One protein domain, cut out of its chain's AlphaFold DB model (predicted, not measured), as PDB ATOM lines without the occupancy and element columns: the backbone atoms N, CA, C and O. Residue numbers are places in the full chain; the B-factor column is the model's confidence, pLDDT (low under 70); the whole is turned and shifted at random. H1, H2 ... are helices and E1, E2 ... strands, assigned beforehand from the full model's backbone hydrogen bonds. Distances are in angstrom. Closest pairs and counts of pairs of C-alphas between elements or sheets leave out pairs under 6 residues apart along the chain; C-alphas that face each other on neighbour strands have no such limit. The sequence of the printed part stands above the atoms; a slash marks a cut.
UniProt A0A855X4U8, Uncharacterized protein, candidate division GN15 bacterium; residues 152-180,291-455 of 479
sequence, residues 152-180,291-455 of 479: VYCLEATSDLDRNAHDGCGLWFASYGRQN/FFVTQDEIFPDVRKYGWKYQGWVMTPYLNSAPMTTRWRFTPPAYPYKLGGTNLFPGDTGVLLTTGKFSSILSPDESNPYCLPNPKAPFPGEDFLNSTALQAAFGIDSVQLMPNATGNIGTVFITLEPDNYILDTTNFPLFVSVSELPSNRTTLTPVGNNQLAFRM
ATOM      1  N   VAL A 152     -12.721 -58.501  38.740       86.56
ATOM      2  CA  VAL A 152     -14.127 -58.670  39.079       86.56
ATOM      3  C   VAL A 152     -14.400 -57.941  40.377       86.56
ATOM      4  O   VAL A 152     -13.511 -57.834  41.217       86.56
ATOM      5  N   TYR A 153     -15.622 -57.451  40.531       89.25
ATOM      6  CA  TYR A 153     -16.099 -56.960  41.813       89.25
ATOM      7  C   TYR A 153     -17.468 -57.540  42.143       89.25
ATOM      8  O   TYR A 153     -18.244 -57.879  41.246       89.25
ATOM      9  N   CYS A 154     -17.795 -57.613  43.423       86.38
ATOM     10  CA  CYS A 154     -19.149 -57.848  43.897       86.38
ATOM     11  C   CYS A 154     -19.616 -56.656  44.733       86.38
ATOM     12  O   CYS A 154     -18.813 -55.966  45.356       86.38
ATOM     13  N   LEU A 155     -20.926 -56.405  44.697       84.38
ATOM     14  CA  LEU A 155     -21.590 -55.370  45.500       84.38
ATOM     15  C   LEU A 155     -22.258 -55.946  46.756       84.38
ATOM     16  O   LEU A 155     -23.049 -55.272  47.411       84.38
ATOM     17  N   GLU A 156     -22.001 -57.228  47.020       75.69
ATOM     18  CA  GLU A 156     -22.565 -57.951  48.145       75.69
ATOM     19  C   GLU A 156     -21.458 -58.570  48.989       75.69
ATOM     20  O   GLU A 156     -20.443 -59.042  48.463       75.69
ATOM     21  N   ALA A 157     -21.682 -58.575  50.296       70.94
ATOM     22  CA  ALA A 157     -20.779 -59.090  51.301       70.94
ATOM     23  C   ALA A 157     -21.538 -59.820  52.411       70.94
ATOM     24  O   ALA A 157     -22.748 -59.712  52.580       70.94
ATOM     25  N   THR A 158     -20.802 -60.550  53.244       63.56
ATOM     26  CA  THR A 158     -21.376 -61.237  54.412       63.56
ATOM     27  C   THR A 158     -21.831 -60.273  55.507       63.56
ATOM     28  O   THR A 158     -22.492 -60.684  56.470       63.56
ATOM     29  N   SER A 159     -21.422 -59.004  55.426       63.22
ATOM     30  CA  SER A 159     -21.824 -57.927  56.328       63.22
ATOM     31  C   SER A 159     -23.229 -57.420  56.029       63.22
ATOM     32  O   SER A 159     -23.884 -56.957  56.958       63.22
ATOM     33  N   ASP A 160     -23.729 -57.665  54.821       64.12
ATOM     34  CA  ASP A 160     -25.086 -57.368  54.382       64.12
ATOM     35  C   ASP A 160     -26.051 -58.320  55.115       64.12
ATOM     36  O   ASP A 160     -26.235 -59.495  54.762       64.12
ATOM     37  N   LEU A 161     -26.595 -57.865  56.245       53.88
ATOM     38  CA  LEU A 161     -27.364 -58.717  57.142       53.88
ATOM     39  C   LEU A 161     -28.697 -59.135  56.486       53.88
ATOM     40  O   LEU A 161     -29.058 -60.313  56.499       53.88
ATOM     41  N   ASP A 162     -29.392 -58.243  55.807       61.81
ATOM     42  CA  ASP A 162     -30.539 -58.582  54.981       61.81
ATOM     43  C   ASP A 162     -30.368 -57.991  53.580       61.81
ATOM     44  O   ASP A 162     -30.575 -56.801  53.332       61.81
ATOM     45  N   ARG A 163     -30.072 -58.885  52.624       56.44
ATOM     46  CA  ARG A 163     -30.013 -58.575  51.187       56.44
ATOM     47  C   ARG A 163     -31.258 -57.792  50.743       56.44
ATOM     48  O   ARG A 163     -31.165 -56.974  49.833       56.44
ATOM     49  N   ASN A 164     -32.420 -58.007  51.358       56.59
ATOM     50  CA  ASN A 164     -33.656 -57.297  51.036       56.59
ATOM     51  C   ASN A 164     -33.856 -55.993  51.826       56.59
ATOM     52  O   ASN A 164     -34.556 -55.118  51.322       56.59
ATOM     53  N   ALA A 165     -33.264 -55.846  53.017       53.81
ATOM     54  CA  ALA A 165     -33.398 -54.641  53.846       53.81
ATOM     55  C   ALA A 165     -32.331 -53.577  53.575       53.81
ATOM     56  O   ALA A 165     -32.448 -52.479  54.114       53.81
ATOM     57  N   HIS A 166     -31.354 -53.858  52.704       50.12
ATOM     58  CA  HIS A 166     -30.377 -52.869  52.235       50.12
ATOM     59  C   HIS A 166     -29.430 -52.346  53.335       50.12
ATOM     60  O   HIS A 166     -28.993 -51.200  53.267       50.12
ATOM     61  N   ASP A 167     -29.112 -53.167  54.338       51.53
ATOM     62  CA  ASP A 167     -28.403 -52.773  55.567       51.53
ATOM     63  C   ASP A 167     -26.869 -52.939  55.522       51.53
ATOM     64  O   ASP A 167     -26.195 -52.882  56.548       51.53
ATOM     65  N   GLY A 168     -26.314 -53.071  54.322       53.50
ATOM     66  CA  GLY A 168     -24.885 -53.044  54.029       53.50
ATOM     67  C   GLY A 168     -24.690 -53.412  52.574       53.50
ATOM     68  O   GLY A 168     -25.353 -54.332  52.107       53.50
ATOM     69  N   CYS A 169     -23.903 -52.639  51.830       66.06
ATOM     70  CA  CYS A 169     -23.569 -52.942  50.442       66.06
ATOM     71  C   CYS A 169     -22.123 -52.543  50.224       66.06
ATOM     72  O   CYS A 169     -21.813 -51.392  49.907       66.06
ATOM     73  N   GLY A 170     -21.250 -53.516  50.449       77.56
ATOM     74  CA  GLY A 170     -19.837 -53.344  50.197       77.56
ATOM     75  C   GLY A 170     -19.471 -53.429  48.726       77.56
ATOM     76  O   GLY A 170     -20.235 -53.934  47.912       77.56
ATOM     77  N   LEU A 171     -18.274 -52.974  48.386       87.44
ATOM     78  CA  LEU A 171     -17.607 -53.314  47.144       87.44
ATOM     79  C   LEU A 171     -16.360 -54.130  47.453       87.44
ATOM     80  O   LEU A 171     -15.474 -53.646  48.147       87.44
ATOM     81  N   TRP A 172     -16.261 -55.325  46.882       87.25
ATOM     82  CA  TRP A 172     -15.092 -56.191  47.049       87.25
ATOM     83  C   TRP A 172     -14.554 -56.610  45.695       87.25
ATOM     84  O   TRP A 172     -15.335 -57.010  44.832       87.25
ATOM     85  N   PHE A 173     -13.235 -56.581  45.507       88.19
ATOM     86  CA  PHE A 173     -12.593 -57.025  44.264       88.19
ATOM     87  C   PHE A 173     -12.408 -58.545  44.224       88.19
ATOM     88  O   PHE A 173     -11.318 -59.074  44.010       88.19
ATOM     89  N   ALA A 174     -13.504 -59.261  44.451       83.94
ATOM     90  CA  ALA A 174     -13.574 -60.709  44.397       83.94
ATOM     91  C   ALA A 174     -14.923 -61.144  43.811       83.94
ATOM     92  O   ALA A 174     -15.844 -60.345  43.629       83.94
ATOM     93  N   SER A 175     -15.048 -62.435  43.515       81.38
ATOM     94  CA  SER A 175     -16.357 -63.046  43.289       81.38
ATOM     95  C   SER A 175     -16.941 -63.461  44.631       81.38
ATOM     96  O   SER A 175     -16.258 -64.120  45.413       81.38
ATOM     97  N   TYR A 176     -18.203 -63.130  44.884       79.38
ATOM     98  CA  TYR A 176     -18.914 -63.571  46.083       79.38
ATOM     99  C   TYR A 176     -19.845 -64.728  45.740       79.38
ATOM    100  O   TYR A 176     -20.534 -64.703  44.722       79.38
ATOM    101  N   GLY A 177     -19.892 -65.750  46.584       73.75
ATOM    102  CA  GLY A 177     -20.817 -66.860  46.429       73.75
ATOM    103  C   GLY A 177     -21.414 -67.288  47.756       73.75
ATOM    104  O   GLY A 177     -20.782 -67.210  48.807       73.75
ATOM    105  N   ARG A 178     -22.644 -67.795  47.680       73.12
ATOM    106  CA  ARG A 178     -23.316 -68.448  48.797       73.12
ATOM    107  C   ARG A 178     -23.622 -69.883  48.425       73.12
ATOM    108  O   ARG A 178     -24.199 -70.150  47.370       73.12
ATOM    109  N   GLN A 179     -23.276 -70.802  49.313       67.94
ATOM    110  CA  GLN A 179     -23.664 -72.197  49.196       67.94
ATOM    111  C   GLN A 179     -24.531 -72.586  50.381       67.94
ATOM    112  O   GLN A 179     -24.198 -72.356  51.540       67.94
ATOM    113  N   ASN A 180     -25.670 -73.185  50.057       67.38
ATOM    114  CA  ASN A 180     -26.547 -73.820  51.020       67.38
ATOM    115  C   ASN A 180     -26.306 -75.323  50.918       67.38
ATOM    116  O   ASN A 180     -26.671 -75.950  49.922       67.38
ATOM    117  N   PHE A 291     -18.635 -67.427  50.737       70.56
ATOM    118  CA  PHE A 291     -17.246 -67.532  50.330       70.56
ATOM    119  C   PHE A 291     -16.914 -66.447  49.314       70.56
ATOM    120  O   PHE A 291     -17.749 -66.038  48.502       70.56
ATOM    121  N   PHE A 292     -15.664 -66.011  49.357       75.94
ATOM    122  CA  PHE A 292     -15.093 -65.103  48.378       75.94
ATOM    123  C   PHE A 292     -14.020 -65.849  47.590       75.94
ATOM    124  O   PHE A 292     -13.228 -66.597  48.162       75.94
ATOM    125  N   VAL A 293     -14.021 -65.666  46.273       75.19
ATOM    126  CA  VAL A 293     -13.048 -66.267  45.358       75.19
ATOM    127  C   VAL A 293     -12.396 -65.151  44.564       75.19
ATOM    128  O   VAL A 293     -13.048 -64.462  43.774       75.19
ATOM    129  N   THR A 294     -11.097 -64.984  44.768       69.44
ATOM    130  CA  THR A 294     -10.233 -64.252  43.846       69.44
ATOM    131  C   THR A 294      -9.927 -65.131  42.648       69.44
ATOM    132  O   THR A 294      -9.906 -66.355  42.758       69.44
ATOM    133  N   GLN A 295      -9.692 -64.531  41.484       66.25
ATOM    134  CA  GLN A 295      -9.069 -65.278  40.393       66.25
ATOM    135  C   GLN A 295      -7.567 -64.989  40.470       66.25
ATOM    136  O   GLN A 295      -7.154 -63.832  40.379       66.25
ATOM    137  N   ASP A 296      -6.779 -66.038  40.702       54.66
ATOM    138  CA  ASP A 296      -5.380 -65.984  41.161       54.66
ATOM    139  C   ASP A 296      -4.395 -65.279  40.205       54.66
ATOM    140  O   ASP A 296      -3.253 -65.016  40.569       54.66
ATOM    141  N   GLU A 297      -4.825 -64.927  38.992       57.62
ATOM    142  CA  GLU A 297      -3.951 -64.451  37.909       57.62
ATOM    143  C   GLU A 297      -4.211 -62.998  37.486       57.62
ATOM    144  O   GLU A 297      -3.652 -62.520  36.500       57.62
ATOM    145  N   ILE A 298      -5.086 -62.284  38.195       68.19
ATOM    146  CA  ILE A 298      -5.615 -61.009  37.710       68.19
ATOM    147  C   ILE A 298      -4.565 -59.894  37.839       68.19
ATOM    148  O   ILE A 298      -4.161 -59.334  36.825       68.19
ATOM    149  N   PHE A 299      -4.073 -59.577  39.038       81.50
ATOM    150  CA  PHE A 299      -3.143 -58.456  39.239       81.50
ATOM    151  C   PHE A 299      -1.736 -58.933  39.605       81.50
ATOM    152  O   PHE A 299      -1.592 -59.693  40.564       81.50
ATOM    153  N   PRO A 300      -0.678 -58.472  38.908       86.44
ATOM    154  CA  PRO A 300       0.680 -58.748  39.344       86.44
ATOM    155  C   PRO A 300       0.950 -58.069  40.689       86.44
ATOM    156  O   PRO A 300       0.491 -56.954  40.935       86.44
ATOM    157  N   ASP A 301       1.751 -58.719  41.528       88.44
ATOM    158  CA  ASP A 301       2.280 -58.109  42.745       88.44
ATOM    159  C   ASP A 301       3.241 -56.966  42.386       88.44
ATOM    160  O   ASP A 301       4.244 -57.165  41.683       88.44
ATOM    161  N   VAL A 302       2.913 -55.765  42.858       89.94
ATOM    162  CA  VAL A 302       3.627 -54.522  42.546       89.94
ATOM    163  C   VAL A 302       4.502 -54.004  43.694       89.94
ATOM    164  O   VAL A 302       5.213 -53.016  43.504       89.94
ATOM    165  N   ARG A 303       4.563 -54.712  44.838       89.81
ATOM    166  CA  ARG A 303       5.324 -54.286  46.037       89.81
ATOM    167  C   ARG A 303       6.775 -53.950  45.738       89.81
ATOM    168  O   ARG A 303       7.298 -52.941  46.191       89.81
ATOM    169  N   LYS A 304       7.430 -54.788  44.934       89.50
ATOM    170  CA  LYS A 304       8.854 -54.631  44.598       89.50
ATOM    171  C   LYS A 304       9.178 -53.381  43.774       89.50
ATOM    172  O   LYS A 304      10.351 -53.088  43.586       89.50
ATOM    173  N   TYR A 305       8.167 -52.699  43.241       89.75
ATOM    174  CA  TYR A 305       8.326 -51.454  42.492       89.75
ATOM    175  C   TYR A 305       7.919 -50.226  43.318       89.75
ATOM    176  O   TYR A 305       7.969 -49.121  42.792       89.75
ATOM    177  N   GLY A 306       7.501 -50.414  44.577       90.31
ATOM    178  CA  GLY A 306       6.981 -49.339  45.418       90.31
ATOM    179  C   GLY A 306       5.619 -48.827  44.951       90.31
ATOM    180  O   GLY A 306       5.353 -47.644  45.077       90.31
ATOM    181  N   TRP A 307       4.770 -49.677  44.368       90.50
ATOM    182  CA  TRP A 307       3.421 -49.298  43.927       90.50
ATOM    183  C   TRP A 307       2.350 -50.079  44.679       90.50
ATOM    184  O   TRP A 307       2.601 -51.182  45.166       90.50
ATOM    185  N   LYS A 308       1.137 -49.524  44.702       91.38
ATOM    186  CA  LYS A 308      -0.077 -50.120  45.265       91.38
ATOM    187  C   LYS A 308      -1.257 -49.918  44.339       91.38
ATOM    188  O   LYS A 308      -1.370 -48.896  43.674       91.38
ATOM    189  N   TYR A 309      -2.161 -50.881  44.316       90.81
ATOM    190  CA  TYR A 309      -3.478 -50.668  43.746       90.81
ATOM    191  C   TYR A 309      -4.361 -49.944  44.753       90.81
ATOM    192  O   TYR A 309      -4.257 -50.170  45.961       90.81
ATOM    193  N   GLN A 310      -5.261 -49.114  44.243       90.56
ATOM    194  CA  GLN A 310      -6.318 -48.516  45.040       90.56
ATOM    195  C   GLN A 310      -7.654 -48.682  44.336       90.56
ATOM    196  O   GLN A 310      -7.795 -48.424  43.139       90.56
ATOM    197  N   GLY A 311      -8.633 -49.163  45.087       90.69
ATOM    198  CA  GLY A 311      -9.989 -49.304  44.602       90.69
ATOM    199  C   GLY A 311     -10.809 -48.047  44.813       90.69
ATOM    200  O   GLY A 311     -10.664 -47.354  45.822       90.69
ATOM    201  N   TRP A 312     -11.695 -47.771  43.864       91.81
ATOM    202  CA  TRP A 312     -12.538 -46.590  43.889       91.81
ATOM    203  C   TRP A 312     -13.950 -46.888  43.420       91.81
ATOM    204  O   TRP A 312     -14.179 -47.643  42.469       91.81
ATOM    205  N   VAL A 313     -14.894 -46.186  44.038       91.44
ATOM    206  CA  VAL A 313     -16.257 -46.047  43.539       91.44
ATOM    207  C   VAL A 313     -16.565 -44.584  43.329       91.44
ATOM    208  O   VAL A 313     -16.353 -43.750  44.203       91.44
ATOM    209  N   MET A 314     -17.106 -44.292  42.159       91.19
ATOM    210  CA  MET A 314     -17.536 -42.974  41.760       91.19
ATOM    211  C   MET A 314     -19.041 -42.951  41.575       91.19
ATOM    212  O   MET A 314     -19.576 -43.722  40.778       91.19
ATOM    213  N   THR A 315     -19.730 -42.065  42.290       87.62
ATOM    214  CA  THR A 315     -21.193 -41.986  42.226       87.62
ATOM    215  C   THR A 315     -21.711 -40.548  42.365       87.62
ATOM    216  O   THR A 315     -21.326 -39.836  43.295       87.62
ATOM    217  N   PRO A 316     -22.610 -40.083  41.474       84.25
ATOM    218  CA  PRO A 316     -23.257 -38.780  41.576       84.25
ATOM    219  C   PRO A 316     -24.346 -38.746  42.653       84.25
ATOM    220  O   PRO A 316     -24.811 -37.665  43.003       84.25
ATOM    221  N   TYR A 317     -24.736 -39.904  43.202       77.75
ATOM    222  CA  TYR A 317     -25.707 -40.013  44.295       77.75
ATOM    223  C   TYR A 317     -25.324 -39.153  45.510       77.75
ATOM    224  O   TYR A 317     -26.191 -38.630  46.200       77.75
ATOM    225  N   LEU A 318     -24.024 -38.953  45.728       78.69
ATOM    226  CA  LEU A 318     -23.492 -38.223  46.874       78.69
ATOM    227  C   LEU A 318     -23.162 -36.750  46.565       78.69
ATOM    228  O   LEU A 318     -22.575 -36.067  47.396       78.69
ATOM    229  N   ASN A 319     -23.557 -36.217  45.402       81.06
ATOM    230  CA  ASN A 319     -23.189 -34.855  44.980       81.06
ATOM    231  C   ASN A 319     -23.728 -33.729  45.866       81.06
ATOM    232  O   ASN A 319     -23.218 -32.610  45.807       81.06
ATOM    233  N   SER A 320     -24.764 -33.997  46.662       77.06
ATOM    234  CA  SER A 320     -25.287 -33.042  47.640       77.06
ATOM    235  C   SER A 320     -24.421 -32.925  48.897       77.06
ATOM    236  O   SER A 320     -24.641 -32.007  49.685       77.06
ATOM    237  N   ALA A 321     -23.462 -33.832  49.108       75.56
ATOM    238  CA  ALA A 321     -22.552 -33.769  50.242       75.56
ATOM    239  C   ALA A 321     -21.555 -32.600  50.080       75.56
ATOM    240  O   ALA A 321     -21.013 -32.387  48.990       75.56
ATOM    241  N   PRO A 322     -21.284 -31.816  51.137       69.00
ATOM    242  CA  PRO A 322     -20.258 -30.782  51.103       69.00
ATOM    243  C   PRO A 322     -18.875 -31.443  51.076       69.00
ATOM    244  O   PRO A 322     -18.422 -31.990  52.077       69.00
ATOM    245  N   MET A 323     -18.196 -31.395  49.929       70.12
ATOM    246  CA  MET A 323     -16.916 -32.086  49.747       70.12
ATOM    247  C   MET A 323     -15.776 -31.162  49.352       70.12
ATOM    248  O   MET A 323     -15.938 -30.246  48.540       70.12
ATOM    249  N   THR A 324     -14.596 -31.478  49.877       70.00
ATOM    250  CA  THR A 324     -13.325 -30.928  49.406       70.00
ATOM    251  C   THR A 324     -13.000 -31.449  48.002       70.00
ATOM    252  O   THR A 324     -13.567 -32.435  47.527       70.00
ATOM    253  N   THR A 325     -12.075 -30.783  47.311       67.75
ATOM    254  CA  THR A 325     -11.610 -31.176  45.968       67.75
ATOM    255  C   THR A 325     -11.002 -32.579  45.927       67.75
ATOM    256  O   THR A 325     -11.103 -33.233  44.897       67.75
ATOM    257  N   ARG A 326     -10.462 -33.067  47.053       71.19
ATOM    258  CA  ARG A 326      -9.887 -34.415  47.224       71.19
ATOM    259  C   ARG A 326     -10.825 -35.546  46.803       71.19
ATOM    260  O   ARG A 326     -10.378 -36.545  46.258       71.19
ATOM    261  N   TRP A 327     -12.117 -35.406  47.081       79.44
ATOM    262  CA  TRP A 327     -13.108 -36.461  46.849       79.44
ATOM    263  C   TRP A 327     -13.812 -36.325  45.503       79.44
ATOM    264  O   TRP A 327     -14.869 -36.914  45.278       79.44
ATOM    265  N   ARG A 328     -13.246 -35.513  44.609       81.88
ATOM    266  CA  ARG A 328     -13.744 -35.324  43.252       81.88
ATOM    267  C   ARG A 328     -12.849 -36.060  42.278       81.88
ATOM    268  O   ARG A 328     -11.638 -36.139  42.450       81.88
ATOM    269  N   PHE A 329     -13.470 -36.564  41.223       85.19
ATOM    270  CA  PHE A 329     -12.763 -37.198  40.129       85.19
ATOM    271  C   PHE A 329     -11.813 -36.220  39.438       85.19
ATOM    272  O   PHE A 329     -12.254 -35.271  38.790       85.19
ATOM    273  N   THR A 330     -10.510 -36.478  39.545       80.31
ATOM    274  CA  THR A 330      -9.512 -35.897  38.641       80.31
ATOM    275  C   THR A 330      -9.513 -36.691  37.336       80.31
ATOM    276  O   THR A 330      -9.233 -37.895  37.366       80.31
ATOM    277  N   PRO A 331      -9.828 -36.055  36.192       79.56
ATOM    278  CA  PRO A 331      -9.818 -36.731  34.905       79.56
ATOM    279  C   PRO A 331      -8.428 -37.244  34.520       79.56
ATOM    280  O   PRO A 331      -7.425 -36.592  34.825       79.56
ATOM    281  N   PRO A 332      -8.343 -38.368  33.789       78.19
ATOM    282  CA  PRO A 332      -7.076 -38.837  33.262       78.19
ATOM    283  C   PRO A 332      -6.499 -37.901  32.201       78.19
ATOM    284  O   PRO A 332      -7.185 -37.075  31.599       78.19
ATOM    285  N   ALA A 333      -5.217 -38.112  31.914       71.00
ATOM    286  CA  ALA A 333      -4.485 -37.378  30.893       71.00
ATOM    287  C   ALA A 333      -5.003 -37.589  29.454       71.00
ATOM    288  O   ALA A 333      -4.775 -36.776  28.555       71.00
ATOM    289  N   TYR A 334      -5.710 -38.685  29.220       73.00
ATOM    290  CA  TYR A 334      -6.260 -39.050  27.922       73.00
ATOM    291  C   TYR A 334      -7.754 -38.709  27.826       73.00
ATOM    292  O   TYR A 334      -8.453 -38.656  28.842       73.00
ATOM    293  N   PRO A 335      -8.287 -38.509  26.605       75.19
ATOM    294  CA  PRO A 335      -9.717 -38.328  26.411       75.19
ATOM    295  C   PRO A 335     -10.497 -39.514  26.983       75.19
ATOM    296  O   PRO A 335     -10.279 -40.658  26.593       75.19
ATOM    297  N   TYR A 336     -11.423 -39.236  27.894       82.62
ATOM    298  CA  TYR A 336     -12.289 -40.249  28.505       82.62
ATOM    299  C   TYR A 336     -13.766 -40.092  28.104       82.62
ATOM    300  O   TYR A 336     -14.593 -40.963  28.371       82.62
ATOM    301  N   LYS A 337     -14.092 -38.983  27.425       87.69
ATOM    302  CA  LYS A 337     -15.385 -38.709  26.791       87.69
ATOM    303  C   LYS A 337     -15.191 -38.644  25.284       87.69
ATOM    304  O   LYS A 337     -14.577 -37.707  24.781       87.69
ATOM    305  N   LEU A 338     -15.684 -39.646  24.565       78.62
ATOM    306  CA  LEU A 338     -15.375 -39.857  23.149       78.62
ATOM    307  C   LEU A 338     -16.623 -40.256  22.382       78.62
ATOM    308  O   LEU A 338     -17.305 -41.203  22.759       78.62
ATOM    309  N   GLY A 339     -16.925 -39.541  21.298       80.94
ATOM    310  CA  GLY A 339     -18.071 -39.869  20.445       80.94
ATOM    311  C   GLY A 339     -19.411 -39.911  21.192       80.94
ATOM    312  O   GLY A 339     -20.291 -40.669  20.806       80.94
ATOM    313  N   GLY A 340     -19.553 -39.142  22.280       81.50
ATOM    314  CA  GLY A 340     -20.738 -39.147  23.147       81.50
ATOM    315  C   GLY A 340     -20.727 -40.200  24.263       81.50
ATOM    316  O   GLY A 340     -21.566 -40.126  25.156       81.50
ATOM    317  N   THR A 341     -19.768 -41.127  24.270       82.62
ATOM    318  CA  THR A 341     -19.600 -42.121  25.338       82.62
ATOM    319  C   THR A 341     -18.737 -41.550  26.455       82.62
ATOM    320  O   THR A 341     -17.622 -41.090  26.206       82.62
ATOM    321  N   ASN A 342     -19.234 -41.596  27.690       87.81
ATOM    322  CA  ASN A 342     -18.455 -41.302  28.889       87.81
ATOM    323  C   ASN A 342     -17.929 -42.619  29.465       87.81
ATOM    324  O   ASN A 342     -18.731 -43.437  29.900       87.81
ATOM    325  N   LEU A 343     -16.610 -42.824  29.465       84.81
ATOM    326  CA  LEU A 343     -15.990 -44.043  30.010       84.81
ATOM    327  C   LEU A 343     -16.035 -44.107  31.543       84.81
ATOM    328  O   LEU A 343     -15.764 -45.157  32.119       84.81
ATOM    329  N   PHE A 344     -16.397 -42.996  32.185       88.94
ATOM    330  CA  PHE A 344     -16.586 -42.881  33.622       88.94
ATOM    331  C   PHE A 344     -17.972 -42.276  33.917       88.94
ATOM    332  O   PHE A 344     -18.073 -41.103  34.292       88.94
ATOM    333  N   PRO A 345     -19.087 -43.002  33.706       89.62
ATOM    334  CA  PRO A 345     -20.404 -42.507  34.086       89.62
ATOM    335  C   PRO A 345     -20.444 -42.094  35.559       89.62
ATOM    336  O   PRO A 345     -19.978 -42.811  36.444       89.62
ATOM    337  N   GLY A 346     -21.003 -40.915  35.823       88.56
ATOM    338  CA  GLY A 346     -20.965 -40.330  37.159       88.56
ATOM    339  C   GLY A 346     -19.664 -39.592  37.482       88.56
ATOM    340  O   GLY A 346     -19.421 -39.355  38.652       88.56
ATOM    341  N   ASP A 347     -18.867 -39.171  36.492       90.12
ATOM    342  CA  ASP A 347     -17.639 -38.357  36.653       90.12
ATOM    343  C   ASP A 347     -17.830 -36.965  37.265       90.12
ATOM    344  O   ASP A 347     -16.871 -36.251  37.537       90.12
ATOM    345  N   THR A 348     -19.077 -36.576  37.506       88.25
ATOM    346  CA  THR A 348     -19.429 -35.414  38.335       88.25
ATOM    347  C   THR A 348     -19.607 -35.776  39.809       88.25
ATOM    348  O   THR A 348     -19.953 -34.907  40.604       88.25
ATOM    349  N   GLY A 349     -19.433 -37.058  40.123       86.06
ATOM    350  CA  GLY A 349     -19.715 -37.726  41.375       86.06
ATOM    351  C   GLY A 349     -18.644 -37.592  42.440       86.06
ATOM    352  O   GLY A 349     -17.568 -37.026  42.234       86.06
ATOM    353  N   VAL A 350     -18.960 -38.198  43.576       86.81
ATOM    354  CA  VAL A 350     -18.058 -38.395  44.706       86.81
ATOM    355  C   VAL A 350     -17.205 -39.629  44.481       86.81
ATOM    356  O   VAL A 350     -17.735 -40.659  44.062       86.81
ATOM    357  N   LEU A 351     -15.916 -39.523  44.800       89.12
ATOM    358  CA  LEU A 351     -14.991 -40.644  44.892       89.12
ATOM    359  C   LEU A 351     -14.921 -41.188  46.318       89.12
ATOM    360  O   LEU A 351     -14.567 -40.476  47.256       89.12
ATOM    361  N   LEU A 352     -15.209 -42.477  46.446       88.94
ATOM    362  CA  LEU A 352     -15.059 -43.267  47.657       88.94
ATOM    363  C   LEU A 352     -13.906 -44.243  47.446       88.94
ATOM    364  O   LEU A 352     -13.933 -45.015  46.485       88.94
ATOM    365  N   THR A 353     -12.902 -44.214  48.322       89.25
ATOM    366  CA  THR A 353     -11.890 -45.277  48.342       89.25
ATOM    367  C   THR A 353     -12.525 -46.560  48.864       89.25
ATOM    368  O   THR A 353     -13.320 -46.519  49.803       89.25
ATOM    369  N   THR A 354     -12.185 -47.686  48.248       88.38
ATOM    370  CA  THR A 354     -12.557 -49.022  48.730       88.38
ATOM    371  C   THR A 354     -11.355 -49.778  49.278       88.38
ATOM    372  O   THR A 354     -11.414 -50.996  49.388       88.38
ATOM    373  N   GLY A 355     -10.252 -49.065  49.505       87.38
ATOM    374  CA  GLY A 355      -9.038 -49.604  50.088       87.38
ATOM    375  C   GLY A 355      -7.849 -49.748  49.159       87.38
ATOM    376  O   GLY A 355      -7.909 -49.410  47.969       87.38
ATOM    377  N   LYS A 356      -6.729 -50.182  49.743       89.56
ATOM    378  CA  LYS A 356      -5.407 -50.236  49.102       89.56
ATOM    379  C   LYS A 356      -4.829 -51.630  49.213       89.56
ATOM    380  O   LYS A 356      -4.895 -52.263  50.256       89.56
ATOM    381  N   PHE A 357      -4.192 -52.100  48.156       90.38
ATOM    382  CA  PHE A 357      -3.621 -53.438  48.151       90.38
ATOM    383  C   PHE A 357      -2.473 -53.526  47.167       90.38
ATOM    384  O   PHE A 357      -2.538 -53.008  46.058       90.38
ATOM    385  N   SER A 358      -1.420 -54.238  47.535       88.94
ATOM    386  CA  SER A 358      -0.314 -54.491  46.608       88.94
ATOM    387  C   SER A 358      -0.481 -55.790  45.804       88.94
ATOM    388  O   SER A 358       0.190 -56.005  44.793       88.94
ATOM    389  N   SER A 359      -1.377 -56.670  46.260       85.88
ATOM    390  CA  SER A 359      -1.737 -57.941  45.632       85.88
ATOM    391  C   SER A 359      -3.187 -58.281  45.964       85.88
ATOM    392  O   SER A 359      -3.607 -58.127  47.107       85.88
ATOM    393  N   ILE A 360      -3.938 -58.783  44.981       79.50
ATOM    394  CA  ILE A 360      -5.354 -59.151  45.156       79.50
ATOM    395  C   ILE A 360      -5.550 -60.325  46.132       79.50
ATOM    396  O   ILE A 360      -6.634 -60.512  46.671       79.50
ATOM    397  N   LEU A 361      -4.493 -61.109  46.360       78.12
ATOM    398  CA  LEU A 361      -4.480 -62.250  47.282       78.12
ATOM    399  C   LEU A 361      -4.075 -61.860  48.709       78.12
ATOM    400  O   LEU A 361      -4.027 -62.715  49.590       78.12
ATOM    401  N   SER A 362      -3.693 -60.602  48.925       81.12
ATOM    402  CA  SER A 362      -3.330 -60.095  50.247       81.12
ATOM    403  C   SER A 362      -4.523 -59.382  50.886       81.12
ATOM    404  O   SER A 362      -5.358 -58.846  50.155       81.12
ATOM    405  N   PRO A 363      -4.600 -59.352  52.230       79.62
ATOM    406  CA  PRO A 363      -5.573 -58.525  52.928       79.62
ATOM    407  C   PRO A 363      -5.505 -57.071  52.472       79.62
ATOM    408  O   PRO A 363      -4.429 -56.584  52.117       79.62
ATOM    409  N   ASP A 364      -6.648 -56.390  52.528       84.56
ATOM    410  CA  ASP A 364      -6.689 -54.947  52.326       84.56
ATOM    411  C   ASP A 364      -5.772 -54.246  53.337       84.56
ATOM    412  O   ASP A 364      -5.757 -54.567  54.529       84.56
ATOM    413  N   GLU A 365      -4.989 -53.295  52.852       86.56
ATOM    414  CA  GLU A 365      -4.082 -52.484  53.652       86.56
ATOM    415  C   GLU A 365      -4.791 -51.246  54.225       86.56
ATOM    416  O   GLU A 365      -4.254 -50.582  55.115       86.56
ATOM    417  N   SER A 366      -5.986 -50.908  53.726       86.00
ATOM    418  CA  SER A 366      -6.764 -49.757  54.173       86.00
ATOM    419  C   SER A 366      -8.261 -49.972  53.962       86.00
ATOM    420  O   SER A 366      -8.722 -49.997  52.841       86.00
ATOM    421  N   ASN A 367      -9.057 -50.039  55.022       83.44
ATOM    422  CA  ASN A 367     -10.516 -50.186  54.927       83.44
ATOM    423  C   ASN A 367     -11.227 -49.192  55.860       83.44
ATOM    424  O   ASN A 367     -11.827 -49.569  56.871       83.44
ATOM    425  N   PRO A 368     -11.089 -47.881  55.587       85.88
ATOM    426  CA  PRO A 368     -11.472 -46.831  56.524       85.88
ATOM    427  C   PRO A 368     -12.972 -46.804  56.838       85.88
ATOM    428  O   PRO A 368     -13.355 -46.234  57.863       85.88
ATOM    429  N   TYR A 369     -13.815 -47.395  55.986       87.56
ATOM    430  CA  TYR A 369     -15.262 -47.420  56.175       87.56
ATOM    431  C   TYR A 369     -15.785 -48.779  56.661       87.56
ATOM    432  O   TYR A 369     -16.996 -48.909  56.853       87.56
ATOM    433  N   CYS A 370     -14.891 -49.732  56.953       84.06
ATOM    434  CA  CYS A 370     -15.247 -51.031  57.505       84.06
ATOM    435  C   CYS A 370     -15.487 -50.943  59.010       84.06
ATOM    436  O   CYS A 370     -14.893 -50.134  59.733       84.06
ATOM    437  N   LEU A 371     -16.327 -51.843  59.519       81.56
ATOM    438  CA  LEU A 371     -16.374 -52.121  60.954       81.56
ATOM    439  C   LEU A 371     -15.137 -52.940  61.399       81.56
ATOM    440  O   LEU A 371     -14.529 -53.623  60.577       81.56
ATOM    441  N   PRO A 372     -14.777 -52.955  62.702       72.19
ATOM    442  CA  PRO A 372     -13.547 -53.592  63.212       72.19
ATOM    443  C   PRO A 372     -13.374 -55.098  62.948       72.19
ATOM    444  O   PRO A 372     -12.289 -55.627  63.171       72.19
ATOM    445  N   ASN A 373     -14.419 -55.792  62.495       64.88
ATOM    446  CA  ASN A 373     -14.362 -57.181  62.041       64.88
ATOM    447  C   ASN A 373     -14.668 -57.220  60.537       64.88
ATOM    448  O   ASN A 373     -15.790 -57.593  60.169       64.88
ATOM    449  N   PRO A 374     -13.719 -56.807  59.672       59.09
ATOM    450  CA  PRO A 374     -13.914 -56.890  58.235       59.09
ATOM    451  C   PRO A 374     -14.169 -58.346  57.886       59.09
ATOM    452  O   PRO A 374     -13.428 -59.245  58.293       59.09
ATOM    453  N   LYS A 375     -15.283 -58.591  57.204       63.41
ATOM    454  CA  LYS A 375     -15.712 -59.968  57.020       63.41
ATOM    455  C   LYS A 375     -14.967 -60.664  55.887       63.41
ATOM    456  O   LYS A 375     -14.856 -61.874  55.960       63.41
ATOM    457  N   ALA A 376     -14.426 -59.960  54.891       68.69
ATOM    458  CA  ALA A 376     -13.649 -60.578  53.813       68.69
ATOM    459  C   ALA A 376     -12.134 -60.333  53.977       68.69
ATOM    460  O   ALA A 376     -11.734 -59.222  54.318       68.69
ATOM    461  N   PRO A 377     -11.280 -61.335  53.686       70.56
ATOM    462  CA  PRO A 377      -9.821 -61.188  53.698       70.56
ATOM    463  C   PRO A 377      -9.264 -60.594  52.391       70.56
ATOM    464  O   PRO A 377      -8.070 -60.711  52.131       70.56
ATOM    465  N   PHE A 378     -10.120 -60.020  51.547       79.81
ATOM    466  CA  PHE A 378      -9.777 -59.533  50.211       79.81
ATOM    467  C   PHE A 378      -9.934 -58.015  50.136       79.81
ATOM    468  O   PHE A 378     -10.675 -57.465  50.946       79.81
ATOM    469  N   PRO A 379      -9.297 -57.337  49.169       86.56
ATOM    470  CA  PRO A 379      -9.445 -55.896  49.019       86.56
ATOM    471  C   PRO A 379     -10.891 -55.471  48.752       86.56
ATOM    472  O   PRO A 379     -11.580 -56.059  47.904       86.56
ATOM    473  N   GLY A 380     -11.346 -54.447  49.465       87.31
ATOM    474  CA  GLY A 380     -12.727 -54.001  49.434       87.31
ATOM    475  C   GLY A 380     -13.187 -53.300  50.706       87.31
ATOM    476  O   GLY A 380     -12.480 -53.175  51.700       87.31
ATOM    477  N   GLU A 381     -14.433 -52.853  50.654       87.62
ATOM    478  CA  GLU A 381     -15.023 -51.973  51.647       87.62
ATOM    479  C   GLU A 381     -16.502 -52.304  51.833       87.62
ATOM    480  O   GLU A 381     -17.174 -52.594  50.849       87.62
ATOM    481  N   ASP A 382     -17.027 -52.271  53.059       80.94
ATOM    482  CA  ASP A 382     -18.449 -52.530  53.347       80.94
ATOM    483  C   ASP A 382     -19.289 -51.258  53.538       80.94
ATOM    484  O   ASP A 382     -20.520 -51.317  53.473       80.94
ATOM    485  N   PHE A 383     -18.624 -50.109  53.710       86.62
ATOM    486  CA  PHE A 383     -19.233 -48.800  53.953       86.62
ATOM    487  C   PHE A 383     -20.217 -48.779  55.138       86.62
ATOM    488  O   PHE A 383     -21.221 -48.061  55.110       86.62
ATOM    489  N   LEU A 384     -19.935 -49.546  56.196       81.75
ATOM    490  CA  LEU A 384     -20.791 -49.647  57.386       81.75
ATOM    491  C   LEU A 384     -20.377 -48.736  58.545       81.75
ATOM    492  O   LEU A 384     -21.137 -48.549  59.500       81.75
ATOM    493  N   ASN A 385     -19.184 -48.152  58.497       87.50
ATOM    494  CA  ASN A 385     -18.699 -47.245  59.528       87.50
ATOM    495  C   ASN A 385     -19.266 -45.831  59.327       87.50
ATOM    496  O   ASN A 385     -18.604 -44.936  58.794       87.50
ATOM    497  N   SER A 386     -20.496 -45.619  59.799       87.19
ATOM    498  CA  SER A 386     -21.187 -44.323  59.727       87.19
ATOM    499  C   SER A 386     -20.396 -43.182  60.367       87.19
ATOM    500  O   SER A 386     -20.447 -42.056  59.890       87.19
ATOM    501  N   THR A 387     -19.597 -43.452  61.406       90.38
ATOM    502  CA  THR A 387     -18.747 -42.425  62.031       90.38
ATOM    503  C   THR A 387     -17.649 -41.958  61.073       90.38
ATOM    504  O   THR A 387     -17.433 -40.754  60.931       90.38
ATOM    505  N   ALA A 388     -16.982 -42.889  60.384       89.06
ATOM    506  CA  ALA A 388     -15.973 -42.560  59.379       89.06
ATOM    507  C   ALA A 388     -16.587 -41.865  58.153       89.06
ATOM    508  O   ALA A 388     -16.035 -40.876  57.669       89.06
ATOM    509  N   LEU A 389     -17.752 -42.328  57.690       87.44
ATOM    510  CA  LEU A 389     -18.490 -41.703  56.589       87.44
ATOM    511  C   LEU A 389     -18.959 -40.286  56.936       87.44
ATOM    512  O   LEU A 389     -18.777 -39.365  56.139       87.44
ATOM    513  N   GLN A 390     -19.479 -40.070  58.144       87.94
ATOM    514  CA  GLN A 390     -19.912 -38.753  58.600       87.94
ATOM    515  C   GLN A 390     -18.721 -37.796  58.724       87.94
ATOM    516  O   GLN A 390     -18.825 -36.633  58.339       87.94
ATOM    517  N   ALA A 391     -17.578 -38.281  59.215       87.12
ATOM    518  CA  ALA A 391     -16.361 -37.484  59.324       87.12
ATOM    519  C   ALA A 391     -15.769 -37.113  57.953       87.12
ATOM    520  O   ALA A 391     -15.313 -35.985  57.771       87.12
ATOM    521  N   ALA A 392     -15.773 -38.041  56.991       83.88
ATOM    522  CA  ALA A 392     -15.195 -37.817  55.668       83.88
ATOM    523  C   ALA A 392     -16.123 -37.023  54.736       83.88
ATOM    524  O   ALA A 392     -15.654 -36.189  53.959       83.88
ATOM    525  N   PHE A 393     -17.429 -37.298  54.803       82.31
ATOM    526  CA  PHE A 393     -18.400 -36.928  53.771       82.31
ATOM    527  C   PHE A 393     -19.689 -36.307  54.317       82.31
ATOM    528  O   PHE A 393     -20.483 -35.779  53.542       82.31
ATOM    529  N   GLY A 394     -19.924 -36.361  55.629       85.50
ATOM    530  CA  GLY A 394     -21.168 -35.883  56.226       85.50
ATOM    531  C   GLY A 394     -22.391 -36.741  55.885       85.50
ATOM    532  O   GLY A 394     -23.494 -36.197  55.813       85.50
ATOM    533  N   ILE A 395     -22.192 -38.039  55.632       82.75
ATOM    534  CA  ILE A 395     -23.255 -39.006  55.323       82.75
ATOM    535  C   ILE A 395     -23.223 -40.184  56.300       82.75
ATOM    536  O   ILE A 395     -22.153 -40.596  56.741       82.75
ATOM    537  N   ASP A 396     -24.389 -40.775  56.558       82.31
ATOM    538  CA  ASP A 396     -24.515 -41.908  57.483       82.31
ATOM    539  C   ASP A 396     -24.284 -43.272  56.817       82.31
ATOM    540  O   ASP A 396     -23.893 -44.228  57.486       82.31
ATOM    541  N   SER A 397     -24.551 -43.390  55.512       79.69
ATOM    542  CA  SER A 397     -24.439 -44.653  54.778       79.69
ATOM    543  C   SER A 397     -24.238 -44.453  53.276       79.69
ATOM    544  O   SER A 397     -24.584 -43.414  52.703       79.69
ATOM    545  N   VAL A 398     -23.691 -45.481  52.625       82.19
ATOM    546  CA  VAL A 398     -23.547 -45.568  51.168       82.19
ATOM    547  C   VAL A 398     -24.324 -46.781  50.674       82.19
ATOM    548  O   VAL A 398     -24.198 -47.871  51.222       82.19
ATOM    549  N   GLN A 399     -25.122 -46.598  49.620       80.56
ATOM    550  CA  GLN A 399     -25.848 -47.685  48.970       80.56
ATOM    551  C   GLN A 399     -25.454 -47.769  47.493       80.56
ATOM    552  O   GLN A 399     -25.952 -47.011  46.660       80.56
ATOM    553  N   LEU A 400     -24.548 -48.695  47.175       82.50
ATOM    554  CA  LEU A 400     -24.054 -48.923  45.816       82.50
ATOM    555  C   LEU A 400     -24.921 -49.887  45.001       82.50
ATOM    556  O   LEU A 400     -24.844 -49.870  43.771       82.50
ATOM    557  N   MET A 401     -25.786 -50.675  45.643       78.62
ATOM    558  CA  MET A 401     -26.662 -51.618  44.954       78.62
ATOM    559  C   MET A 401     -27.643 -50.903  44.022       78.62
ATOM    560  O   MET A 401     -28.308 -49.955  44.446       78.62
ATOM    561  N   PRO A 402     -27.804 -51.387  42.778       73.44
ATOM    562  CA  PRO A 402     -28.713 -50.784  41.814       73.44
ATOM    563  C   PRO A 402     -30.142 -50.713  42.367       73.44
ATOM    564  O   PRO A 402     -30.718 -51.732  42.762       73.44
ATOM    565  N   ASN A 403     -30.738 -49.522  42.356       69.44
ATOM    566  CA  ASN A 403     -32.170 -49.349  42.603       69.44
ATOM    567  C   ASN A 403     -32.978 -49.540  41.297       69.44
ATOM    568  O   ASN A 403     -32.411 -49.790  40.233       69.44
ATOM    569  N   ALA A 404     -34.312 -49.431  41.353       60.09
ATOM    570  CA  ALA A 404     -35.183 -49.613  40.181       60.09
ATOM    571  C   ALA A 404     -34.901 -48.624  39.025       60.09
ATOM    572  O   ALA A 404     -35.278 -48.891  37.886       60.09
ATOM    573  N   THR A 405     -34.237 -47.503  39.313       61.03
ATOM    574  CA  THR A 405     -33.809 -46.484  38.341       61.03
ATOM    575  C   THR A 405     -32.322 -46.579  37.971       61.03
ATOM    576  O   THR A 405     -31.857 -45.796  37.146       61.03
ATOM    577  N   GLY A 406     -31.593 -47.546  38.538       62.34
ATOM    578  CA  GLY A 406     -30.147 -47.707  38.420       62.34
ATOM    579  C   GLY A 406     -29.346 -46.725  39.273       62.34
ATOM    580  O   GLY A 406     -29.730 -45.572  39.463       62.34
ATOM    581  N   ASN A 407     -28.194 -47.180  39.769       74.00
ATOM    582  CA  ASN A 407     -27.181 -46.291  40.331       74.00
ATOM    583  C   ASN A 407     -26.193 -45.944  39.220       74.00
ATOM    584  O   ASN A 407     -25.384 -46.781  38.826       74.00
ATOM    585  N   ILE A 408     -26.267 -44.720  38.693       82.94
ATOM    586  CA  ILE A 408     -25.234 -44.218  37.780       82.94
ATOM    587  C   ILE A 408     -23.930 -44.151  38.571       82.94
ATOM    588  O   ILE A 408     -23.905 -43.590  39.659       82.94
ATOM    589  N   GLY A 409     -22.847 -44.691  38.031       90.00
ATOM    590  CA  GLY A 409     -21.541 -44.593  38.658       90.00
ATOM    591  C   GLY A 409     -20.527 -45.511  38.003       90.00
ATOM    592  O   GLY A 409     -20.841 -46.244  37.064       90.00
ATOM    593  N   THR A 410     -19.304 -45.459  38.511       92.25
ATOM    594  CA  THR A 410     -18.176 -46.224  37.987       92.25
ATOM    595  C   THR A 410     -17.387 -46.835  39.133       92.25
ATOM    596  O   THR A 410     -17.087 -46.158  40.110       92.25
ATOM    597  N   VAL A 411     -17.017 -48.100  38.988       92.38
ATOM    598  CA  VAL A 411     -16.032 -48.788  39.820       92.38
ATOM    599  C   VAL A 411     -14.734 -48.848  39.037       92.38
ATOM    600  O   VAL A 411     -14.734 -49.238  37.866       92.38
ATOM    601  N   PHE A 412     -13.618 -48.494  39.658       91.50
ATOM    602  CA  PHE A 412     -12.321 -48.609  39.007       91.50
ATOM    603  C   PHE A 412     -11.197 -48.895  39.995       91.50
ATOM    604  O   PHE A 412     -11.338 -48.708  41.199       91.50
ATOM    605  N   ILE A 413     -10.079 -49.372  39.456       90.50
ATOM    606  CA  ILE A 413      -8.841 -49.621  40.193       90.50
ATOM    607  C   ILE A 413      -7.764 -48.720  39.595       90.50
ATOM    608  O   ILE A 413      -7.568 -48.736  38.373       90.50
ATOM    609  N   THR A 414      -7.079 -47.951  40.436       89.69
ATOM    610  CA  THR A 414      -5.881 -47.179  40.076       89.69
ATOM    611  C   THR A 414      -4.616 -47.889  40.548       89.69
ATOM    612  O   THR A 414      -4.671 -48.801  41.373       89.69
ATOM    613  N   LEU A 415      -3.475 -47.491  39.992       89.31
ATOM    614  CA  LEU A 415      -2.144 -47.913  40.413       89.31
ATOM    615  C   LEU A 415      -1.364 -46.687  40.879       89.31
ATOM    616  O   LEU A 415      -1.058 -45.820  40.068       89.31
ATOM    617  N   GLU A 416      -1.055 -46.613  42.165       88.56
ATOM    618  CA  GLU A 416      -0.539 -45.422  42.842       88.56
ATOM    619  C   GLU A 416       0.807 -45.709  43.519       88.56
ATOM    620  O   GLU A 416       1.061 -46.849  43.922       88.56
ATOM    621  N   PRO A 417       1.701 -44.717  43.627       88.62
ATOM    622  CA  PRO A 417       2.996 -44.930  44.255       88.62
ATOM    623  C   PRO A 417       2.842 -45.072  45.785       88.62
ATOM    624  O   PRO A 417       2.072 -44.359  46.427       88.62
ATOM    625  N   ASP A 418       3.596 -45.995  46.385       84.94
ATOM    626  CA  ASP A 418       3.619 -46.323  47.822       84.94
ATOM    627  C   ASP A 418       4.460 -45.329  48.643       84.94
ATOM    628  O   ASP A 418       5.212 -45.684  49.545       84.94
ATOM    629  N   ASN A 419       4.402 -44.055  48.279       72.50
ATOM    630  CA  ASN A 419       5.085 -42.962  48.973       72.50
ATOM    631  C   ASN A 419       4.201 -41.714  49.072       72.50
ATOM    632  O   ASN A 419       4.688 -40.620  49.351       72.50
ATOM    633  N   TYR A 420       2.898 -41.864  48.825       65.69
ATOM    634  CA  TYR A 420       2.019 -40.726  48.660       65.69
ATOM    635  C   TYR A 420       1.877 -39.908  49.955       65.69
ATOM    636  O   TYR A 420       1.294 -40.361  50.944       65.69
ATOM    637  N   ILE A 421       2.397 -38.675  49.932       55.94
ATOM    638  CA  ILE A 421       2.257 -37.693  51.009       55.94
ATOM    639  C   ILE A 421       0.776 -37.318  51.104       55.94
ATOM    640  O   ILE A 421       0.238 -36.656  50.225       55.94
ATOM    641  N   LEU A 422       0.121 -37.756  52.185       57.53
ATOM    642  CA  LEU A 422      -1.251 -37.392  52.543       57.53
ATOM    643  C   LEU A 422      -2.232 -37.527  51.371       57.53
ATOM    644  O   LEU A 422      -2.710 -36.513  50.901       57.53
ATOM    645  N   ASP A 423      -2.501 -38.748  50.904       56.56
ATOM    646  CA  ASP A 423      -3.755 -39.308  50.348       56.56
ATOM    647  C   ASP A 423      -4.819 -38.364  49.702       56.56
ATOM    648  O   ASP A 423      -6.014 -38.643  49.756       56.56
ATOM    649  N   THR A 424      -4.441 -37.218  49.131       54.16
ATOM    650  CA  THR A 424      -5.321 -36.058  48.873       54.16
ATOM    651  C   THR A 424      -5.782 -35.945  47.430       54.16
ATOM    652  O   THR A 424      -6.595 -35.070  47.132       54.16
ATOM    653  N   THR A 425      -5.329 -36.831  46.547       57.88
ATOM    654  CA  THR A 425      -5.760 -36.851  45.148       57.88
ATOM    655  C   THR A 425      -5.941 -38.284  44.658       57.88
ATOM    656  O   THR A 425      -5.364 -39.215  45.215       57.88
ATOM    657  N   ASN A 426      -6.760 -38.462  43.624       66.62
ATOM    658  CA  ASN A 426      -6.869 -39.719  42.900       66.62
ATOM    659  C   ASN A 426      -5.811 -39.745  41.788       66.62
ATOM    660  O   ASN A 426      -5.825 -38.911  40.878       66.62
ATOM    661  N   PHE A 427      -4.887 -40.702  41.847       72.69
ATOM    662  CA  PHE A 427      -3.817 -40.791  40.861       72.69
ATOM    663  C   PHE A 427      -4.335 -41.443  39.563       72.69
ATOM    664  O   PHE A 427      -4.875 -42.550  39.595       72.69
ATOM    665  N   PRO A 428      -4.193 -40.806  38.386       73.31
ATOM    666  CA  PRO A 428      -4.968 -41.167  37.194       73.31
ATOM    667  C   PRO A 428      -4.432 -42.376  36.397       73.31
ATOM    668  O   PRO A 428      -4.682 -42.483  35.192       73.31
ATOM    669  N   LEU A 429      -3.696 -43.308  37.015       85.38
ATOM    670  CA  LEU A 429      -3.308 -44.564  36.359       85.38
ATOM    671  C   LEU A 429      -4.388 -45.626  36.536       85.38
ATOM    672  O   LEU A 429      -4.277 -46.526  37.363       85.38
ATOM    673  N   PHE A 430      -5.439 -45.516  35.732       86.69
ATOM    674  CA  PHE A 430      -6.541 -46.473  35.711       86.69
ATOM    675  C   PHE A 430      -6.103 -47.812  35.106       86.69
ATOM    676  O   PHE A 430      -5.642 -47.874  33.965       86.69
ATOM    677  N   VAL A 431      -6.294 -48.892  35.862       87.06
ATOM    678  CA  VAL A 431      -5.962 -50.258  35.438       87.06
ATOM    679  C   VAL A 431      -7.202 -50.977  34.921       87.06
ATOM    680  O   VAL A 431      -7.206 -51.549  33.829       87.06
ATOM    681  N   SER A 432      -8.286 -50.914  35.692       88.12
ATOM    682  CA  SER A 432      -9.545 -51.570  35.362       88.12
ATOM    683  C   SER A 432     -10.724 -50.670  35.681       88.12
ATOM    684  O   SER A 432     -10.687 -49.931  36.662       88.12
ATOM    685  N   VAL A 433     -11.761 -50.730  34.849       89.31
ATOM    686  CA  VAL A 433     -12.959 -49.896  34.968       89.31
ATOM    687  C   VAL A 433     -14.209 -50.716  34.664       89.31
ATOM    688  O   VAL A 433     -14.205 -51.615  33.814       89.31
ATOM    689  N   SER A 434     -15.295 -50.410  35.359       90.00
ATOM    690  CA  SER A 434     -16.618 -50.947  35.084       90.00
ATOM    691  C   SER A 434     -17.687 -49.955  35.509       90.00
ATOM    692  O   SER A 434     -17.540 -49.269  36.515       90.00
ATOM    693  N   GLU A 435     -18.778 -49.891  34.762       90.19
ATOM    694  CA  GLU A 435     -19.953 -49.137  35.194       90.19
ATOM    695  C   GLU A 435     -20.627 -49.873  36.355       90.19
ATOM    696  O   GLU A 435     -20.627 -51.110  36.408       90.19
ATOM    697  N   LEU A 436     -21.221 -49.118  37.282       88.81
ATOM    698  CA  LEU A 436     -22.150 -49.715  38.234       88.81
ATOM    699  C   LEU A 436     -23.342 -50.311  37.466       88.81
ATOM    700  O   LEU A 436     -23.782 -49.744  36.460       88.81
ATOM    701  N   PRO A 437     -23.892 -51.450  37.912       84.38
ATOM    702  CA  PRO A 437     -24.987 -52.088  37.205       84.38
ATOM    703  C   PRO A 437     -26.222 -51.185  37.252       84.38
ATOM    704  O   PRO A 437     -26.568 -50.618  38.287       84.38
ATOM    705  N   SER A 438     -26.938 -51.077  36.137       77.75
ATOM    706  CA  SER A 438     -28.126 -50.221  36.051       77.75
ATOM    707  C   SER A 438     -29.398 -50.872  36.600       77.75
ATOM    708  O   SER A 438     -30.395 -50.184  36.787       77.75
ATOM    709  N   ASN A 439     -29.409 -52.184  36.856       74.06
ATOM    710  CA  ASN A 439     -30.593 -52.879  37.359       74.06
ATOM    711  C   ASN A 439     -30.226 -54.084  38.226       74.06
ATOM    712  O   ASN A 439     -29.375 -54.892  37.871       74.06
ATOM    713  N   ARG A 440     -30.950 -54.260  39.332       67.12
ATOM    714  CA  ARG A 440     -30.843 -55.412  40.224       67.12
ATOM    715  C   ARG A 440     -31.265 -56.738  39.591       67.12
ATOM    716  O   ARG A 440     -30.845 -57.787  40.059       67.12
ATOM    717  N   THR A 441     -32.037 -56.753  38.506       64.44
ATOM    718  CA  THR A 441     -32.371 -58.013  37.821       64.44
ATOM    719  C   THR A 441     -31.131 -58.720  37.269       64.44
ATOM    720  O   THR A 441     -31.151 -59.944  37.155       64.44
ATOM    721  N   THR A 442     -30.036 -57.991  37.002       61.84
ATOM    722  CA  THR A 442     -28.738 -58.589  36.637       61.84
ATOM    723  C   THR A 442     -28.015 -59.231  37.827       61.84
ATOM    724  O   THR A 442     -27.059 -59.965  37.617       61.84
ATOM    725  N   LEU A 443     -28.459 -58.956  39.060       60.34
ATOM    726  CA  LEU A 443     -27.930 -59.502  40.315       60.34
ATOM    727  C   LEU A 443     -28.677 -60.745  40.801       60.34
ATOM    728  O   LEU A 443     -28.256 -61.336  41.787       60.34
ATOM    729  N   THR A 444     -29.788 -61.138  40.170       54.94
ATOM    730  CA  THR A 444     -30.587 -62.280  40.642       54.94
ATOM    731  C   THR A 444     -29.808 -63.580  40.410       54.94
ATOM    732  O   THR A 444     -29.699 -64.015  39.259       54.94
ATOM    733  N   PRO A 445     -29.263 -64.242  41.448       51.19
ATOM    734  CA  PRO A 445     -28.579 -65.506  41.254       51.19
ATOM    735  C   PRO A 445     -29.635 -66.571  40.970       51.19
ATOM    736  O   PRO A 445     -30.538 -66.805  41.774       51.19
ATOM    737  N   VAL A 446     -29.522 -67.256  39.836       42.66
ATOM    738  CA  VAL A 446     -30.288 -68.481  39.588       42.66
ATOM    739  C   VAL A 446     -29.556 -69.644  40.278       42.66
ATOM    740  O   VAL A 446     -28.752 -70.321  39.649       42.66
ATOM    741  N   GLY A 447     -29.780 -69.863  41.580       51.12
ATOM    742  CA  GLY A 447     -29.187 -70.984  42.344       51.12
ATOM    743  C   GLY A 447     -27.878 -70.662  43.091       51.12
ATOM    744  O   GLY A 447     -27.723 -69.557  43.600       51.12
ATOM    745  N   ASN A 448     -26.944 -71.628  43.175       50.31
ATOM    746  CA  ASN A 448     -25.634 -71.556  43.871       50.31
ATOM    747  C   ASN A 448     -24.595 -70.639  43.175       50.31
ATOM    748  O   ASN A 448     -23.391 -70.902  43.225       50.31
ATOM    749  N   ASN A 449     -25.036 -69.610  42.455       57.41
ATOM    750  CA  ASN A 449     -24.169 -68.893  41.525       57.41
ATOM    751  C   ASN A 449     -23.358 -67.799  42.220       57.41
ATOM    752  O   ASN A 449     -23.883 -67.030  43.025       57.41
ATOM    753  N   GLN A 450     -22.079 -67.728  41.851       60.22
ATOM    754  CA  GLN A 450     -21.199 -66.613  42.174       60.22
ATOM    755  C   GLN A 450     -21.751 -65.324  41.544       60.22
ATOM    756  O   GLN A 450     -22.118 -65.312  40.367       60.22
ATOM    757  N   LEU A 451     -21.808 -64.247  42.321       72.88
ATOM    758  CA  LEU A 451     -22.111 -62.898  41.865       72.88
ATOM    759  C   LEU A 451     -20.802 -62.134  41.691       72.88
ATOM    760  O   LEU A 451     -20.053 -61.922  42.644       72.88
ATOM    761  N   ALA A 452     -20.541 -61.734  40.453       80.62
ATOM    762  CA  ALA A 452     -19.367 -60.969  40.083       80.62
ATOM    763  C   ALA A 452     -19.666 -60.131  38.839       80.62
ATOM    764  O   ALA A 452     -20.211 -60.622  37.848       80.62
ATOM    765  N   PHE A 453     -19.271 -58.868  38.876       84.94
ATOM    766  CA  PHE A 453     -19.269 -57.974  37.736       84.94
ATOM    767  C   PHE A 453     -17.869 -57.900  37.168       84.94
ATOM    768  O   PHE A 453     -16.917 -57.542  37.858       84.94
ATOM    769  N   ARG A 454     -17.745 -58.224  35.883       84.38
ATOM    770  CA  ARG A 454     -16.470 -58.112  35.188       84.38
ATOM    771  C   ARG A 454     -16.127 -56.642  34.985       84.38
ATOM    772  O   ARG A 454     -16.915 -55.868  34.440       84.38
ATOM    773  N   MET A 455     -14.924 -56.285  35.385       86.75
ATOM    774  CA  MET A 455     -14.284 -55.033  35.037       86.75
ATOM    775  C   MET A 455     -13.438 -55.259  33.794       86.75
ATOM    776  O   MET A 455     -12.830 -56.316  33.602       86.75
TER     777      MET A 455
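This is residues 152 to 180 and 291 to 455 of the 479 residues of an uncharacterized protein of candidate division GN15 bacterium (UniProt A0A855X4U8). This domain has little regular structure: a strongly twisted antiparallel sheet, E4 E3 E5 E6, lies within long loops, with strands E1 and E2 paired at the rim and two short helices off the sheet. Named elements, E1 E2 E3 E4 H1 E5 E6 H2 along the chain, hold 52 of 194 printed residues, class mixed. The whole is compact, radius of gyration of the C-alphas 16.0 A, spans 45 by 39 by 39 A.

E3, residues 307 to 315, and E4, 350 to 357, form a hairpin, N 309 and O 357 2.8 A apart. E5, 410 to 417, is antiparallel to E3, N 310 and O 414 2.9 A apart, and forms a hairpin with E6, 430 to 435, N 411 and O 434 2.8 A apart. E1, 175 to 180, and E2, 291 to 293, are antiparallel, N 175 and O 293 2.9 A apart. H1, 386 to 393, with every O i to N i+4 pair within hydrogen-bond range, is only just not on the sheet, with 4 pairs of C-alphas within 10 A. H2, 440 to 443, too short for such a pair, is not on it.

E3 spans 25.7 A from C-alpha 307 at (3.421, -49.298, 43.927). H2 ends at (-27.930, -59.502, 40.315).

Across the cut, residues 181 to 290, C-alphas 180 and 291 are 11.2 A apart. The E3 to E4 link is long. Among 47 residues with pLDDT under 70 are 440 to 450.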